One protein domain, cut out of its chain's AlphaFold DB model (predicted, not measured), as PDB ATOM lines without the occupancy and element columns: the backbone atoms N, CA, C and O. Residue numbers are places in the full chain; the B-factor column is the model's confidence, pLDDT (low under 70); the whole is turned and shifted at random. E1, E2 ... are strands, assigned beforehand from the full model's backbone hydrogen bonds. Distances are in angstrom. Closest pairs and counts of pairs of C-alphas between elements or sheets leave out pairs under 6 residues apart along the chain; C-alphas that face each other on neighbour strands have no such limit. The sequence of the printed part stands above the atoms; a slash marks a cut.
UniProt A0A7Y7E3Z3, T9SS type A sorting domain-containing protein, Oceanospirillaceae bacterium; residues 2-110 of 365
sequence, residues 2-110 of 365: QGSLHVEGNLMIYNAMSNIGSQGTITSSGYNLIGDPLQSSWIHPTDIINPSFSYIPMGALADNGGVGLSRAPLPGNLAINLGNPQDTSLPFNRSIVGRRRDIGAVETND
ATOM      1  N   GLN A   2     -16.671 -17.171   6.292       53.56
ATOM      2  CA  GLN A   2     -17.031 -15.795   5.947       53.56
ATOM      3  C   GLN A   2     -16.913 -14.963   7.227       53.56
ATOM      4  O   GLN A   2     -17.653 -15.188   8.181       53.56
ATOM      5  N   GLY A   3     -15.902 -14.098   7.291       60.84
ATOM      6  CA  GLY A   3     -15.722 -13.166   8.400       60.84
ATOM      7  C   GLY A   3     -16.686 -11.987   8.272       60.84
ATOM      8  O   GLY A   3     -16.978 -11.545   7.160       60.84
ATOM      9  N   SER A   4     -17.165 -11.488   9.411       70.31
ATOM     10  CA  SER A   4     -17.835 -10.190   9.510       70.31
ATOM     11  C   SER A   4     -16.825  -9.168  10.022       70.31
ATOM     12  O   SER A   4     -16.159  -9.429  11.026       70.31
ATOM     13  N   LEU A   5     -16.692  -8.033   9.339       74.00
ATOM     14  CA  LEU A   5     -15.862  -6.907   9.762       74.00
ATOM     15  C   LEU A   5     -16.771  -5.716  10.076       74.00
ATOM     16  O   LEU A   5     -17.637  -5.358   9.277       74.00
ATOM     17  N   HIS A   6     -16.584  -5.104  11.240       81.88
ATOM     18  CA  HIS A   6     -17.267  -3.869  11.620       81.88
ATOM     19  C   HIS A   6     -16.264  -2.722  11.574       81.88
ATOM     20  O   HIS A   6     -15.173  -2.846  12.132       81.88
ATOM     21  N   VAL A   7     -16.608  -1.650  10.861       82.56
ATOM     22  CA  VAL A   7     -15.720  -0.503  10.622       82.56
ATOM     23  C   VAL A   7     -16.373   0.795  11.074       82.56
ATOM     24  O   VAL A   7     -17.524   1.082  10.747       82.56
ATOM     25  N   GLU A   8     -15.612   1.601  11.802       84.94
ATOM     26  CA  GLU A   8     -16.019   2.916  12.291       84.94
ATOM     27  C   GLU A   8     -14.833   3.878  12.216       84.94
ATOM     28  O   GLU A   8     -13.722   3.487  12.573       84.94
ATOM     29  N   GLY A   9     -15.027   5.112  11.748       80.31
ATOM     30  CA  GLY A   9     -13.934   6.094  11.739       80.31
ATOM     31  C   GLY A   9     -12.811   5.812  10.729       80.31
ATOM     32  O   GLY A   9     -11.727   6.378  10.862       80.31
ATOM     33  N   ASN A  10     -13.014   4.924   9.749       79.50
ATOM     34  CA  ASN A  10     -11.966   4.454   8.837       79.50
ATOM     35  C   ASN A  10     -11.943   5.216   7.506       79.50
ATOM     36  O   ASN A  10     -12.984   5.513   6.918       79.50
ATOM     37  N   LEU A  11     -10.736   5.434   6.978       81.38
ATOM     38  CA  LEU A  11     -10.505   5.931   5.622       81.38
ATOM     39  C   LEU A  11     -10.253   4.750   4.676       81.38
ATOM     40  O   LEU A  11      -9.196   4.122   4.714       81.38
ATOM     41  N   MET A  12     -11.225   4.451   3.817       77.75
ATOM     42  CA  MET A  12     -11.202   3.344   2.861       77.75
ATOM     43  C   MET A  12     -11.335   3.889   1.438       77.75
ATOM     44  O   MET A  12     -12.427   3.973   0.874       77.75
ATOM     45  N   ILE A  13     -10.205   4.276   0.848       71.19
ATOM     46  CA  ILE A  13     -10.139   4.850  -0.501       71.19
ATOM     47  C   ILE A  13      -9.362   3.935  -1.452       71.19
ATOM     48  O   ILE A  13      -8.447   3.219  -1.048       71.19
ATOM     49  N   TYR A  14      -9.781   3.926  -2.717       67.56
ATOM     50  CA  TYR A  14      -9.362   2.977  -3.749       67.56
ATOM     51  C   TYR A  14      -7.835   2.920  -3.945       67.56
ATOM     52  O   TYR A  14      -7.184   3.958  -4.034       67.56
ATOM     53  N   ASN A  15      -7.273   1.711  -4.090       54.41
ATOM     54  CA  ASN A  15      -5.836   1.490  -4.322       54.41
ATOM     55  C   ASN A  15      -5.567   0.655  -5.595       54.41
ATOM     56  O   ASN A  15      -4.796  -0.301  -5.596       54.41
ATOM     57  N   ALA A  16      -6.249   1.019  -6.684       53.72
ATOM     58  CA  ALA A  16      -5.998   0.604  -8.070       53.72
ATOM     59  C   ALA A  16      -6.115  -0.891  -8.455       53.72
ATOM     60  O   ALA A  16      -6.110  -1.168  -9.651       53.72
ATOM     61  N   MET A  17      -6.282  -1.853  -7.538       49.50
ATOM     62  CA  MET A  17      -6.561  -3.258  -7.891       49.50
ATOM     63  C   MET A  17      -7.482  -3.952  -6.875       49.50
ATOM     64  O   MET A  17      -7.157  -4.039  -5.697       49.50
ATOM     65  N   SER A  18      -8.597  -4.500  -7.380       50.78
ATOM     66  CA  SER A  18      -9.620  -5.322  -6.702       50.78
ATOM     67  C   SER A  18     -10.294  -4.726  -5.458       50.78
ATOM     68  O   SER A  18      -9.680  -4.495  -4.424       50.78
ATOM     69  N   ASN A  19     -11.613  -4.559  -5.579       53.91
ATOM     70  CA  ASN A  19     -12.585  -4.288  -4.524       53.91
ATOM     71  C   ASN A  19     -12.270  -5.024  -3.215       53.91
ATOM     72  O   ASN A  19     -11.828  -6.174  -3.255       53.91
ATOM     73  N   ILE A  20     -12.573  -4.398  -2.069       56.38
ATOM     74  CA  ILE A  20     -12.604  -5.093  -0.775       56.38
ATOM     75  C   ILE A  20     -13.432  -6.378  -0.979       56.38
ATOM     76  O   ILE A  20     -14.589  -6.313  -1.391       56.38
ATOM     77  N   GLY A  21     -12.773  -7.538  -0.873       54.91
ATOM     78  CA  GLY A  21     -13.176  -8.760  -1.577       54.91
ATOM     79  C   GLY A  21     -14.611  -9.225  -1.307       54.91
ATOM     80  O   GLY A  21     -15.115  -9.134  -0.194       54.91
ATOM     81  N   SER A  22     -15.249  -9.821  -2.319       54.59
ATOM     82  CA  SER A  22     -16.640 -10.317  -2.313       54.59
ATOM     83  C   SER A  22     -16.924 -11.520  -1.392       54.59
ATOM     84  O   SER A  22     -17.962 -12.168  -1.521       54.59
ATOM     85  N   GLN A  23     -16.003 -11.866  -0.489       58.38
ATOM     86  CA  GLN A  23     -16.011 -13.111   0.295       58.38
ATOM     87  C   GLN A  23     -16.247 -12.890   1.807       58.38
ATOM     88  O   GLN A  23     -16.032 -13.804   2.603       58.38
ATOM     89  N   GLY A  24     -16.723 -11.709   2.220       63.88
ATOM     90  CA  GLY A  24     -17.082 -11.396   3.610       63.88
ATOM     91  C   GLY A  24     -18.125 -10.280   3.719       63.88
ATOM     92  O   GLY A  24     -18.437  -9.620   2.728       63.88
ATOM     93  N   THR A  25     -18.666 -10.076   4.923       71.19
ATOM     94  CA  THR A  25     -19.664  -9.028   5.195       71.19
ATOM     95  C   THR A  25     -18.987  -7.868   5.921       71.19
ATOM     96  O   THR A  25     -18.406  -8.068   6.984       71.19
ATOM     97  N   ILE A  26     -19.061  -6.659   5.365       74.25
ATOM     98  CA  ILE A  26     -18.658  -5.430   6.059       74.25
ATOM     99  C   ILE A  26     -19.916  -4.731   6.550       74.25
ATOM    100  O   ILE A  26     -20.905  -4.635   5.821       74.25
ATOM    101  N   THR A  27     -19.881  -4.264   7.792       83.88
ATOM    102  CA  THR A  27     -20.920  -3.410   8.363       83.88
ATOM    103  C   THR A  27     -20.285  -2.111   8.823       83.88
ATOM    104  O   THR A  27     -19.333  -2.132   9.604       83.88
ATOM    105  N   SER A  28     -20.792  -0.987   8.320       87.12
ATOM    106  CA  SER A  28     -20.371   0.331   8.790       87.12
ATOM    107  C   SER A  28     -21.112   0.704  10.074       87.12
ATOM    108  O   SER A  28     -22.337   0.601  10.146       87.12
ATOM    109  N   SER A  29     -20.360   1.166  11.070       88.44
ATOM    110  CA  SER A  29     -20.870   1.781  12.301       88.44
ATOM    111  C   SER A  29     -20.825   3.315  12.252       88.44
ATOM    112  O   SER A  29     -21.180   3.967  13.231       88.44
ATOM    113  N   GLY A  30     -20.444   3.900  11.110       88.94
ATOM    114  CA  GLY A  30     -20.430   5.343  10.902       88.94
ATOM    115  C   GLY A  30     -19.056   5.995  10.879       88.94
ATOM    116  O   GLY A  30     -18.036   5.415  11.255       88.94
ATOM    117  N   TYR A  31     -19.063   7.261  10.457       89.12
ATOM    118  CA  TYR A  31     -17.894   8.138  10.426       89.12
ATOM    119  C   TYR A  31     -16.745   7.604   9.563       89.12
ATOM    120  O   TYR A  31     -15.584   7.915   9.813       89.12
ATOM    121  N   ASN A  32     -17.054   6.790   8.555       86.88
ATOM    122  CA  ASN A  32     -16.084   6.307   7.582       86.88
ATOM    123  C   ASN A  32     -16.041   7.226   6.355       86.88
ATOM    124  O   ASN A  32     -17.025   7.880   6.013       86.88
ATOM    125  N   LEU A  33     -14.914   7.235   5.647       86.94
ATOM    126  CA  LEU A  33     -14.779   7.849   4.329       86.94
ATOM    127  C   LEU A  33     -14.496   6.721   3.340       86.94
ATOM    128  O   LEU A  33     -13.427   6.112   3.372       86.94
ATOM    129  N   ILE A  34     -15.481   6.416   2.497       83.31
ATOM    130  CA  ILE A  34     -15.521   5.228   1.641       83.31
ATOM    131  C   ILE A  34     -15.564   5.661   0.178       83.31
ATOM    132  O   ILE A  34     -16.493   6.338  -0.255       83.31
ATOM    133  N   GLY A  35     -14.557   5.266  -0.599       77.81
ATOM    134  CA  GLY A  35     -14.420   5.679  -1.998       77.81
ATOM    135  C   GLY A  35     -15.356   4.985  -2.995       77.81
ATOM    136  O   GLY A  35     -15.628   5.581  -4.029       77.81
ATOM    137  N   ASP A  36     -15.800   3.753  -2.709       75.06
ATOM    138  CA  ASP A  36     -16.680   2.945  -3.577       75.06
ATOM    139  C   ASP A  36     -17.391   1.835  -2.760       75.06
ATOM    140  O   ASP A  36     -16.842   0.738  -2.588       75.06
ATOM    141  N   PRO A  37     -18.559   2.102  -2.140       71.75
ATOM    142  CA  PRO A  37     -19.274   1.106  -1.346       71.75
ATOM    143  C   PRO A  37     -20.005   0.095  -2.247       71.75
ATOM    144  O   PRO A  37     -20.845   0.464  -3.064       71.75
ATOM    145  N   LEU A  38     -19.755  -1.206  -2.053       67.50
ATOM    146  CA  LEU A  38     -20.313  -2.268  -2.912       67.50
ATOM    147  C   LEU A  38     -21.722  -2.736  -2.512       67.50
ATOM    148  O   LEU A  38     -22.397  -3.397  -3.303       67.50
ATOM    149  N   GLN A  39     -22.153  -2.468  -1.274       69.44
ATOM    150  CA  GLN A  39     -23.435  -2.916  -0.715       69.44
ATOM    151  C   GLN A  39     -23.984  -1.896   0.291       69.44
ATOM    152  O   GLN A  39     -23.226  -1.171   0.929       69.44
ATOM    153  N   SER A  40     -25.307  -1.875   0.488       68.62
ATOM    154  CA  SER A  40     -25.964  -0.959   1.436       68.62
ATOM    155  C   SER A  40     -25.541  -1.177   2.892       68.62
ATOM    156  O   SER A  40     -25.515  -0.225   3.663       68.62
ATOM    157  N   SER A  41     -25.156  -2.400   3.264       69.00
ATOM    158  CA  SER A  41     -24.613  -2.736   4.589       69.00
ATOM    159  C   SER A  41     -23.302  -2.011   4.917       69.00
ATOM    160  O   SER A  41     -22.913  -1.949   6.080       69.00
ATOM    161  N   TRP A  42     -22.631  -1.440   3.914       71.94
ATOM    162  CA  TRP A  42     -21.378  -0.702   4.074       71.94
ATOM    163  C   TRP A  42     -21.606   0.785   4.340       71.94
ATOM    164  O   TRP A  42     -20.636   1.516   4.494       71.94
ATOM    165  N   ILE A  43     -22.861   1.239   4.352       81.62
ATOM    166  CA  ILE A  43     -23.204   2.656   4.415       81.62
ATOM    167  C   ILE A  43     -23.981   2.922   5.699       81.62
ATOM    168  O   ILE A  43     -25.064   2.382   5.922       81.62
ATOM    169  N   HIS A  44     -23.441   3.812   6.516       89.44
ATOM    170  CA  HIS A  44     -24.113   4.436   7.642       89.44
ATOM    171  C   HIS A  44     -24.402   5.913   7.306       89.44
ATOM    172  O   HIS A  44     -23.629   6.530   6.573       89.44
ATOM    173  N   PRO A  45     -25.473   6.539   7.837       89.19
ATOM    174  CA  PRO A  45     -25.817   7.932   7.515       89.19
ATOM    175  C   PRO A  45     -24.735   8.979   7.812       89.19
ATOM    176  O   PRO A  45     -24.804  10.090   7.296       89.19
ATOM    177  N   THR A  46     -23.765   8.651   8.666       89.56
ATOM    178  CA  THR A  46     -22.638   9.532   9.015       89.56
ATOM    179  C   THR A  46     -21.385   9.278   8.174       89.56
ATOM    180  O   THR A  46     -20.364   9.916   8.424       89.56
ATOM    181  N   ASP A  47     -21.437   8.358   7.208       88.69
ATOM    182  CA  ASP A  47     -20.320   8.086   6.305       88.69
ATOM    183  C   ASP A  47     -20.247   9.104   5.162       88.69
ATOM    184  O   ASP A  47     -21.259   9.586   4.647       88.69
ATOM    185  N   ILE A  48     -19.025   9.373   4.713       87.25
ATOM    186  CA  ILE A  48     -18.737  10.117   3.490       87.25
ATOM    187  C   ILE A  48     -18.487   9.095   2.383       87.25
ATOM    188  O   ILE A  48     -17.492   8.373   2.416       87.25
ATOM    189  N   ILE A  49     -19.377   9.033   1.396       85.69
ATOM    190  CA  ILE A  49     -19.315   8.055   0.301       85.69
ATOM    191  C   ILE A  49     -18.948   8.711  -1.032       85.69
ATOM    192  O   ILE A  49     -19.400   9.813  -1.337       85.69
ATOM    193  N   ASN A  50     -18.139   8.017  -1.831       82.19
ATOM    194  CA  ASN A  50     -17.704   8.419  -3.172       82.19
ATOM    195  C   ASN A  50     -17.154   9.862  -3.293       82.19
ATOM    196  O   ASN A  50     -17.517  10.569  -4.241       82.19
ATOM    197  N   PRO A  51     -16.293  10.352  -2.373       81.81
ATOM    198  CA  PRO A  51     -15.708  11.681  -2.523       81.81
ATOM    199  C   PRO A  51     -14.765  11.750  -3.732       81.81
ATOM    200  O   PRO A  51     -14.020  10.812  -4.016       81.81
ATOM    201  N   SER A  52     -14.746  12.892  -4.430       81.19
ATOM    202  CA  SER A  52     -13.738  13.140  -5.471       81.19
ATOM    203  C   SER A  52     -12.339  13.177  -4.852       81.19
ATOM    204  O   SER A  52     -12.128  13.829  -3.829       81.19
ATOM    205  N   PHE A  53     -11.363  12.546  -5.515       73.12
ATOM    206  CA  PHE A  53      -9.962  12.506  -5.074       73.12
ATOM    207  C   PHE A  53      -9.351  13.897  -4.841       73.12
ATOM    208  O   PHE A  53      -8.465  14.041  -4.002       73.12
ATOM    209  N   SER A  54      -9.849  14.937  -5.521       77.56
ATOM    210  CA  SER A  54      -9.436  16.332  -5.300       77.56
ATOM    211  C   SER A  54      -9.720  16.845  -3.883       77.56
ATOM    212  O   SER A  54      -9.088  17.801  -3.452       77.56
ATOM    213  N   TYR A  55     -10.661  16.223  -3.166       77.25
ATOM    214  CA  TYR A  55     -11.042  16.564  -1.792       77.25
ATOM    215  C   TYR A  55     -10.442  15.612  -0.749       77.25
ATOM    216  O   TYR A  55     -10.846  15.622   0.412       77.25
ATOM    217  N   ILE A  56      -9.487  14.772  -1.156       80.81
ATOM    218  CA  ILE A  56      -8.789  13.831  -0.275       80.81
ATOM    219  C   ILE A  56      -7.266  13.940  -0.490       80.81
ATOM    220  O   ILE A  56      -6.601  12.934  -0.756       80.81
ATOM    221  N   PRO A  57      -6.665  15.147  -0.451       81.62
ATOM    222  CA  PRO A  57      -5.221  15.277  -0.576       81.62
ATOM    223  C   PRO A  57      -4.532  14.596   0.617       81.62
ATOM    224  O   PRO A  57      -4.855  14.858   1.776       81.62
ATOM    225  N   MET A  58      -3.581  13.708   0.327       78.81
ATOM    226  CA  MET A  58      -2.824  12.941   1.322       78.81
ATOM    227  C   MET A  58      -1.327  13.211   1.163       78.81
ATOM    228  O   MET A  58      -0.821  13.328   0.045       78.81
ATOM    229  N   GLY A  59      -0.607  13.261   2.280       76.19
ATOM    230  CA  GLY A  59       0.845  13.393   2.306       76.19
ATOM    231  C   GLY A  59       1.587  12.146   1.808       76.19
ATOM    232  O   GLY A  59       1.014  11.089   1.503       76.19
ATOM    233  N   ALA A  60       2.915  12.263   1.746       81.06
ATOM    234  CA  ALA A  60       3.791  11.115   1.548       81.06
ATOM    235  C   ALA A  60       3.645  10.104   2.703       81.06
ATOM    236  O   ALA A  60       3.236  10.460   3.806       81.06
ATOM    237  N   LEU A  61       3.968   8.834   2.439       79.12
ATOM    238  CA  LEU A  61       4.062   7.828   3.497       79.12
ATOM    239  C   LEU A  61       5.254   8.197   4.393       79.12
ATOM    240  O   LEU A  61       6.383   8.235   3.908       79.12
ATOM    241  N   ALA A  62       4.999   8.491   5.663       75.69
ATOM    242  CA  ALA A  62       5.993   8.977   6.616       75.69
ATOM    243  C   ALA A  62       5.696   8.464   8.033       75.69
ATOM    244  O   ALA A  62       4.625   7.912   8.299       75.69
ATOM    245  N   ASP A  63       6.660   8.625   8.941       71.75
ATOM    246  CA  ASP A  63       6.421   8.406  10.364       71.75
ATOM    247  C   ASP A  63       5.600   9.576  10.917       71.75
ATOM    248  O   ASP A  63       6.092  10.699  11.027       71.75
ATOM    249  N   ASN A  64       4.339   9.298  11.251       64.38
ATOM    250  CA  ASN A  64       3.423  10.281  11.820       64.38
ATOM    251  C   ASN A  64       3.154  10.041  13.317       64.38
ATOM    252  O   ASN A  64       2.217  10.628  13.841       64.38
ATOM    253  N   GLY A  65       3.977   9.251  14.023       54.31
ATOM    254  CA  GLY A  65       3.940   9.135  15.491       54.31
ATOM    255  C   GLY A  65       3.236   7.904  16.076       54.31
ATOM    256  O   GLY A  65       2.907   7.912  17.261       54.31
ATOM    257  N   GLY A  66       3.011   6.848  15.288       59.69
ATOM    258  CA  GLY A  66       2.463   5.584  15.792       59.69
ATOM    259  C   GLY A  66       3.278   4.358  15.421       59.69
ATOM    260  O   GLY A  66       4.426   4.466  15.009       59.69
ATOM    261  N   VAL A  67       2.692   3.165  15.561       59.38
ATOM    262  CA  VAL A  67       3.428   1.887  15.419       59.38
ATOM    263  C   VAL A  67       3.860   1.548  13.981       59.38
ATOM    264  O   VAL A  67       4.476   0.508  13.752       59.38
ATOM    265  N   GLY A  68       3.534   2.395  13.002       65.06
ATOM    266  CA  GLY A  68       3.900   2.218  11.601       65.06
ATOM    267  C   GLY A  68       3.782   3.506  10.784       65.06
ATOM    268  O   GLY A  68       3.158   4.483  11.202       65.06
ATOM    269  N   LEU A  69       4.380   3.493   9.589       68.06
ATOM    270  CA  LEU A  69       4.298   4.610   8.648       68.06
ATOM    271  C   LEU A  69       2.856   4.800   8.159       68.06
ATOM    272  O   LEU A  69       2.153   3.831   7.870       68.06
ATOM    273  N   SER A  70       2.425   6.050   8.013       71.94
ATOM    274  CA  SER A  70       1.084   6.405   7.527       71.94
ATOM    275  C   SER A  70       1.130   7.616   6.590       71.94
ATOM    276  O   SER A  70       2.176   8.243   6.413       71.94
ATOM    277  N   ARG A  71       0.011   7.929   5.930       76.44
ATOM    278  CA  ARG A  71      -0.154   9.155   5.134       76.44
ATOM    279  C   ARG A  71      -1.090  10.087   5.889       76.44
ATOM    280  O   ARG A  71      -2.191   9.666   6.225       76.44
ATOM    281  N   ALA A  72      -0.659  11.316   6.141       74.19
ATOM    282  CA  ALA A  72      -1.487  12.296   6.830       74.19
ATOM    283  C   ALA A  72      -2.421  13.025   5.838       74.19
ATOM    284  O   ALA A  72      -1.980  13.317   4.718       74.19
ATOM    285  N   PRO A  73      -3.688  13.305   6.193       76.88
ATOM    286  CA  PRO A  73      -4.545  14.198   5.418       76.88
ATOM    287  C   PRO A  73      -3.918  15.598   5.333       76.88
ATOM    288  O   PRO A  73      -3.446  16.135   6.325       76.88
ATOM    289  N   LEU A  74      -3.876  16.186   4.137       75.00
ATOM    290  CA  LEU A  74      -3.384  17.552   3.919       75.00
ATOM    291  C   LEU A  74      -4.529  18.575   4.043       75.00
ATOM    292  O   LEU A  74      -5.696  18.189   3.930       75.00
ATOM    293  N   PRO A  75      -4.234  19.881   4.204       74.69
ATOM    294  CA  PRO A  75      -5.262  20.919   4.242       74.69
ATOM    295  C   PRO A  75      -6.263  20.813   3.080       74.69
ATOM    296  O   PRO A  75      -5.876  20.647   1.922       74.69
ATOM    297  N   GLY A  76      -7.557  20.902   3.400       72.81
ATOM    298  CA  GLY A  76      -8.655  20.728   2.439       72.81
ATOM    299  C   GLY A  76      -9.148  19.286   2.265       72.81
ATOM    300  O   GLY A  76     -10.043  19.052   1.453       72.81
ATOM    301  N   ASN A  77      -8.600  18.322   3.012       81.62
ATOM    302  CA  ASN A  77      -9.091  16.947   3.032       81.62
ATOM    303  C   ASN A  77     -10.392  16.805   3.837       81.62
ATOM    304  O   ASN A  77     -10.480  17.251   4.978       81.62
ATOM    305  N   LEU A  78     -11.390  16.134   3.254       83.88
ATOM    306  CA  LEU A  78     -12.684  15.857   3.892       83.88
ATOM    307  C   LEU A  78     -12.589  14.942   5.114       83.88
ATOM    308  O   LEU A  78     -13.517  14.898   5.905       83.88
ATOM    309  N   ALA A  79     -11.501  14.203   5.288       81.25
ATOM    310  CA  ALA A  79     -11.298  13.403   6.484       81.25
ATOM    311  C   ALA A  79     -11.108  14.265   7.744       81.25
ATOM    312  O   ALA A  79     -11.329  13.760   8.843       81.25
ATOM    313  N   ILE A  80     -10.732  15.542   7.605       79.38
ATOM    314  CA  ILE A  80     -10.343  16.394   8.732       79.38
ATOM    315  C   ILE A  80     -11.549  16.717   9.635       79.38
ATOM    316  O   ILE A  80     -12.565  17.220   9.161       79.38
ATOM    317  N   ASN A  81     -11.428  16.468  10.945       78.31
ATOM    318  CA  ASN A  81     -12.415  16.723  12.004       78.31
ATOM    319  C   ASN A  81     -13.796  16.042  11.819       78.31
ATOM    320  O   ASN A  81     -14.799  16.482  12.398       78.31
ATOM    321  N   LEU A  82     -13.892  14.966  11.024       82.06
ATOM    322  CA  LEU A  82     -15.164  14.287  10.715       82.06
ATOM    323  C   LEU A  82     -15.327  12.860  11.286       82.06
ATOM    324  O   LEU A  82     -16.354  12.229  11.034       82.06
ATOM    325  N   GLY A  83     -14.398  12.375  12.116       81.00
ATOM    326  CA  GLY A  83     -14.457  11.076  12.817       81.00
ATOM    327  C   GLY A  83     -15.538  10.993  13.909       81.00
ATOM    328  O   GLY A  83     -16.268  11.951  14.139       81.00
ATOM    329  N   ASN A  84     -15.707   9.872  14.616       82.00
ATOM    330  CA  ASN A  84     -16.752   9.780  15.653       82.00
ATOM    331  C   ASN A  84     -16.496  10.793  16.802       82.00
ATOM    332  O   ASN A  84     -15.450  10.716  17.444       82.00
ATOM    333  N   PRO A  85     -17.425  11.726  17.114       75.94
ATOM    334  CA  PRO A  85     -17.260  12.670  18.226       75.94
ATOM    335  C   PRO A  85     -17.290  12.015  19.619       75.94
ATOM    336  O   PRO A  85     -16.915  12.659  20.590       75.94
ATOM    337  N   GLN A  86     -17.762  10.771  19.729       77.38
ATOM    338  CA  GLN A  86     -17.796   9.993  20.972       77.38
ATOM    339  C   GLN A  86     -16.610   9.024  21.109       77.38
ATOM    340  O   GLN A  86     -16.481   8.363  22.141       77.38
ATOM    341  N   ASP A  87     -15.740   8.923  20.097       71.88
ATOM    342  CA  ASP A  87     -14.549   8.081  20.185       71.88
ATOM    343  C   ASP A  87     -13.500   8.729  21.100       71.88
ATOM    344  O   ASP A  87     -12.916   9.772  20.797       71.88
ATOM    345  N   THR A  88     -13.261   8.073  22.233       64.00
ATOM    346  CA  THR A  88     -12.280   8.453  23.258       64.00
ATOM    347  C   THR A  88     -11.119   7.460  23.355       64.00
ATOM    348  O   THR A  88     -10.276   7.587  24.244       64.00
ATOM    349  N   SER A  89     -11.057   6.465  22.456       62.31
ATOM    350  CA  SER A  89      -9.980   5.467  22.419       62.31
ATOM    351  C   SER A  89      -8.618   6.143  22.283       62.31
ATOM    352  O   SER A  89      -8.517   7.233  21.734       62.31
ATOM    353  N   LEU A  90      -7.528   5.543  22.761       54.47
ATOM    354  CA  LEU A  90      -6.206   6.155  22.595       54.47
ATOM    355  C   LEU A  90      -5.857   6.249  21.099       54.47
ATOM    356  O   LEU A  90      -6.006   5.257  20.383       54.47
ATOM    357  N   PRO A  91      -5.428   7.420  20.595       55.84
ATOM    358  CA  PRO A  91      -5.088   7.541  19.188       55.84
ATOM    359  C   PRO A  91      -3.837   6.709  18.916       55.84
ATOM    360  O   PRO A  91      -2.835   6.835  19.616       55.84
ATOM    361  N   PHE A  92      -3.885   5.868  17.886       52.06
ATOM    362  CA  PHE A  92      -2.788   4.948  17.568       52.06
ATOM    363  C   PHE A  92      -1.485   5.672  17.187       52.06
ATOM    364  O   PHE A  92      -0.411   5.078  17.276       52.06
ATOM    365  N   ASN A  93      -1.576   6.947  16.777       52.25
ATOM    366  CA  ASN A  93      -0.471   7.648  16.136       52.25
ATOM    367  C   ASN A  93      -0.209   9.120  16.583       52.25
ATOM    368  O   ASN A  93       0.812   9.629  16.148       52.25
ATOM    369  N   ARG A  94      -1.045   9.827  17.386       52.88
ATOM    370  CA  ARG A  94      -0.769  11.166  18.023       52.88
ATOM    371  C   ARG A  94      -1.997  11.762  18.748       52.88
ATOM    372  O   ARG A  94      -3.112  11.363  18.444       52.88
ATOM    373  N   SER A  95      -1.815  12.725  19.664       51.59
ATOM    374  CA  SER A  95      -2.917  13.450  20.341       51.59
ATOM    375  C   SER A  95      -3.851  14.175  19.360       51.59
ATOM    376  O   SER A  95      -3.380  14.739  18.380       51.59
ATOM    377  N   ILE A  96      -5.154  14.183  19.665       54.28
ATOM    378  CA  ILE A  96      -6.203  14.907  18.920       54.28
ATOM    379  C   ILE A  96      -5.950  16.422  19.035       54.28
ATOM    380  O   ILE A  96      -5.739  16.900  20.156       54.28
ATOM    381  N   VAL A  97      -5.985  17.170  17.927       50.28
ATOM    382  CA  VAL A  97      -5.904  18.641  17.896       50.28
ATOM    383  C   VAL A  97      -7.289  19.192  17.506       50.28
ATOM    384  O   VAL A  97      -7.933  18.792  16.547       50.28
ATOM    385  N   GLY A  98      -7.844  20.090  18.322       52.34
ATOM    386  CA  GLY A  98      -9.250  20.503  18.190       52.34
ATOM    387  C   GLY A  98     -10.245  19.578  18.911       52.34
ATOM    388  O   GLY A  98      -9.891  18.835  19.823       52.34
ATOM    389  N   ARG A  99     -11.544  19.698  18.586       55.09
ATOM    390  CA  ARG A  99     -12.650  19.046  19.332       55.09
ATOM    391  C   ARG A  99     -13.039  17.651  18.812       55.09
ATOM    392  O   ARG A  99     -13.888  17.022  19.445       55.09
ATOM    393  N   ARG A 100     -12.509  17.177  17.673       67.19
ATOM    394  CA  ARG A 100     -12.973  15.939  17.011       67.19
ATOM    395  C   ARG A 100     -11.890  15.306  16.131       67.19
ATOM    396  O   ARG A 100     -11.174  16.017  15.454       67.19
ATOM    397  N   ARG A 101     -11.819  13.970  16.102       72.38
ATOM    398  CA  ARG A 101     -10.838  13.221  15.292       72.38
ATOM    399  C   ARG A 101     -11.058  13.356  13.793       72.38
ATOM    400  O   ARG A 101     -12.196  13.487  13.342       72.38
ATOM    401  N   ASP A 102      -9.984  13.175  13.041       77.12
ATOM    402  CA  ASP A 102     -10.025  12.914  11.606       77.12
ATOM    403  C   ASP A 102     -10.501  11.480  11.308       77.12
ATOM    404  O   ASP A 102     -10.310  10.553  12.101       77.12
ATOM    405  N   ILE A 103     -11.109  11.276  10.141       79.19
ATOM    406  CA  ILE A 103     -11.451   9.947   9.629       79.19
ATOM    407  C   ILE A 103     -10.166   9.258   9.134       79.19
ATOM    408  O   ILE A 103      -9.582   9.643   8.124       79.19
ATOM    409  N   GLY A 104      -9.743   8.193   9.816       70.12
ATOM    410  CA  GLY A 104      -8.757   7.224   9.331       70.12
ATOM    411  C   GLY A 104      -7.252   7.545   9.406       70.12
ATOM    412  O   GLY A 104      -6.494   6.620   9.122       70.12
ATOM    413  N   ALA A 105      -6.771   8.745   9.774       60.59
ATOM    414  CA  ALA A 105      -5.331   8.999  10.043       60.59
ATOM    415  C   ALA A 105      -5.022  10.372  10.702       60.59
ATOM    416  O   ALA A 105      -5.891  11.224  10.772       60.59
ATOM    417  N   VAL A 106      -3.765  10.535  11.164       61.12
ATOM    418  CA  VAL A 106      -3.162  11.577  12.046       61.12
ATOM    419  C   VAL A 106      -3.283  13.032  11.593       61.12
ATOM    420  O   VAL A 106      -2.947  13.358  10.459       61.12
ATOM    421  N   GLU A 107      -3.557  13.902  12.566       53.22
ATOM    422  CA  GLU A 107      -3.610  15.360  12.440       53.22
ATOM    423  C   GLU A 107      -2.258  15.998  12.084       53.22
ATOM    424  O   GLU A 107      -1.236  15.772  12.744       53.22
ATOM    425  N   THR A 108      -2.241  16.811  11.026       45.69
ATOM    426  CA  THR A 108      -1.042  17.530  10.585       45.69
ATOM    427  C   THR A 108      -0.839  18.822  11.365       45.69
ATOM    428  O   THR A 108      -1.674  19.716  11.321       45.69
ATOM    429  N   ASN A 109       0.325  18.890  12.007       51.12
ATOM    430  CA  ASN A 109       1.121  20.030  12.459       51.12
ATOM    431  C   ASN A 109       0.453  21.405  12.316       51.12
ATOM    432  O   ASN A 109       0.587  22.046  11.272       51.12
ATOM    433  N   ASP A 110      -0.146  21.903  13.393       49.62
ATOM    434  CA  ASP A 110      -0.429  23.326  13.493       49.62
ATOM    435  C   ASP A 110       0.638  24.014  14.345       49.62
ATOM    436  O   ASP A 110       1.002  23.539  15.425       49.62
TER     437      ASP A 110
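Overview. This is residues 2 to 110 of the 365 residues of the protein "T9SS type A sorting domain-containing protein" of Oceanospirillaceae bacterium (UniProt A0A7Y7E3Z3). Little of this domain is regular structure: one side is a stack of wound turns, residues 4 to 49, with E1 and E2 side by side and parallel, and on the other side stands the hairpin E3 and E4, together with the looping residues 74 to 110. The printed part has 109 residues, no named helix and four strands, E1 to E4 in order, holding 20 residues: all strand. It is compact, with a radius of gyration of the C-alphas of 13.9 A and spans of 40 by 30 by 25 A.

Along the chain. E1, residues 4 to 8, begins at C-alpha 4 (-17.835, -10.190, 9.510) and is 13.5 A long. E2, residues 25 to 30, is 15.5 A long. E3 is residues 58 to 62; E4, residues 70 to 73, ends at C-alpha 73 (-4.545, 14.198, 5.418).

Arrangement. E1 and E2 are parallel at 19 degrees, with N 5 and O 25 2.9 A apart, within hydrogen-bond range. Residues 33 to 34 pair in parallel with residues 11 to 12 and 48 to 49. E3 and E4 form an antiparallel hairpin at 153 degrees, with N 59 and O 72 within hydrogen-bond range at 2.8 A. E2 and E3 are apart.

Size, cuts and confidence. The C-alphas farthest apart, of Gln 2 and Asp 110, are 43.2 A apart. The printed part has no cut; the links E1 to E2 and E2 to E3 are long. The pLDDT is under 70 in 42 residues, among them 14 to 24 and 88 to 100.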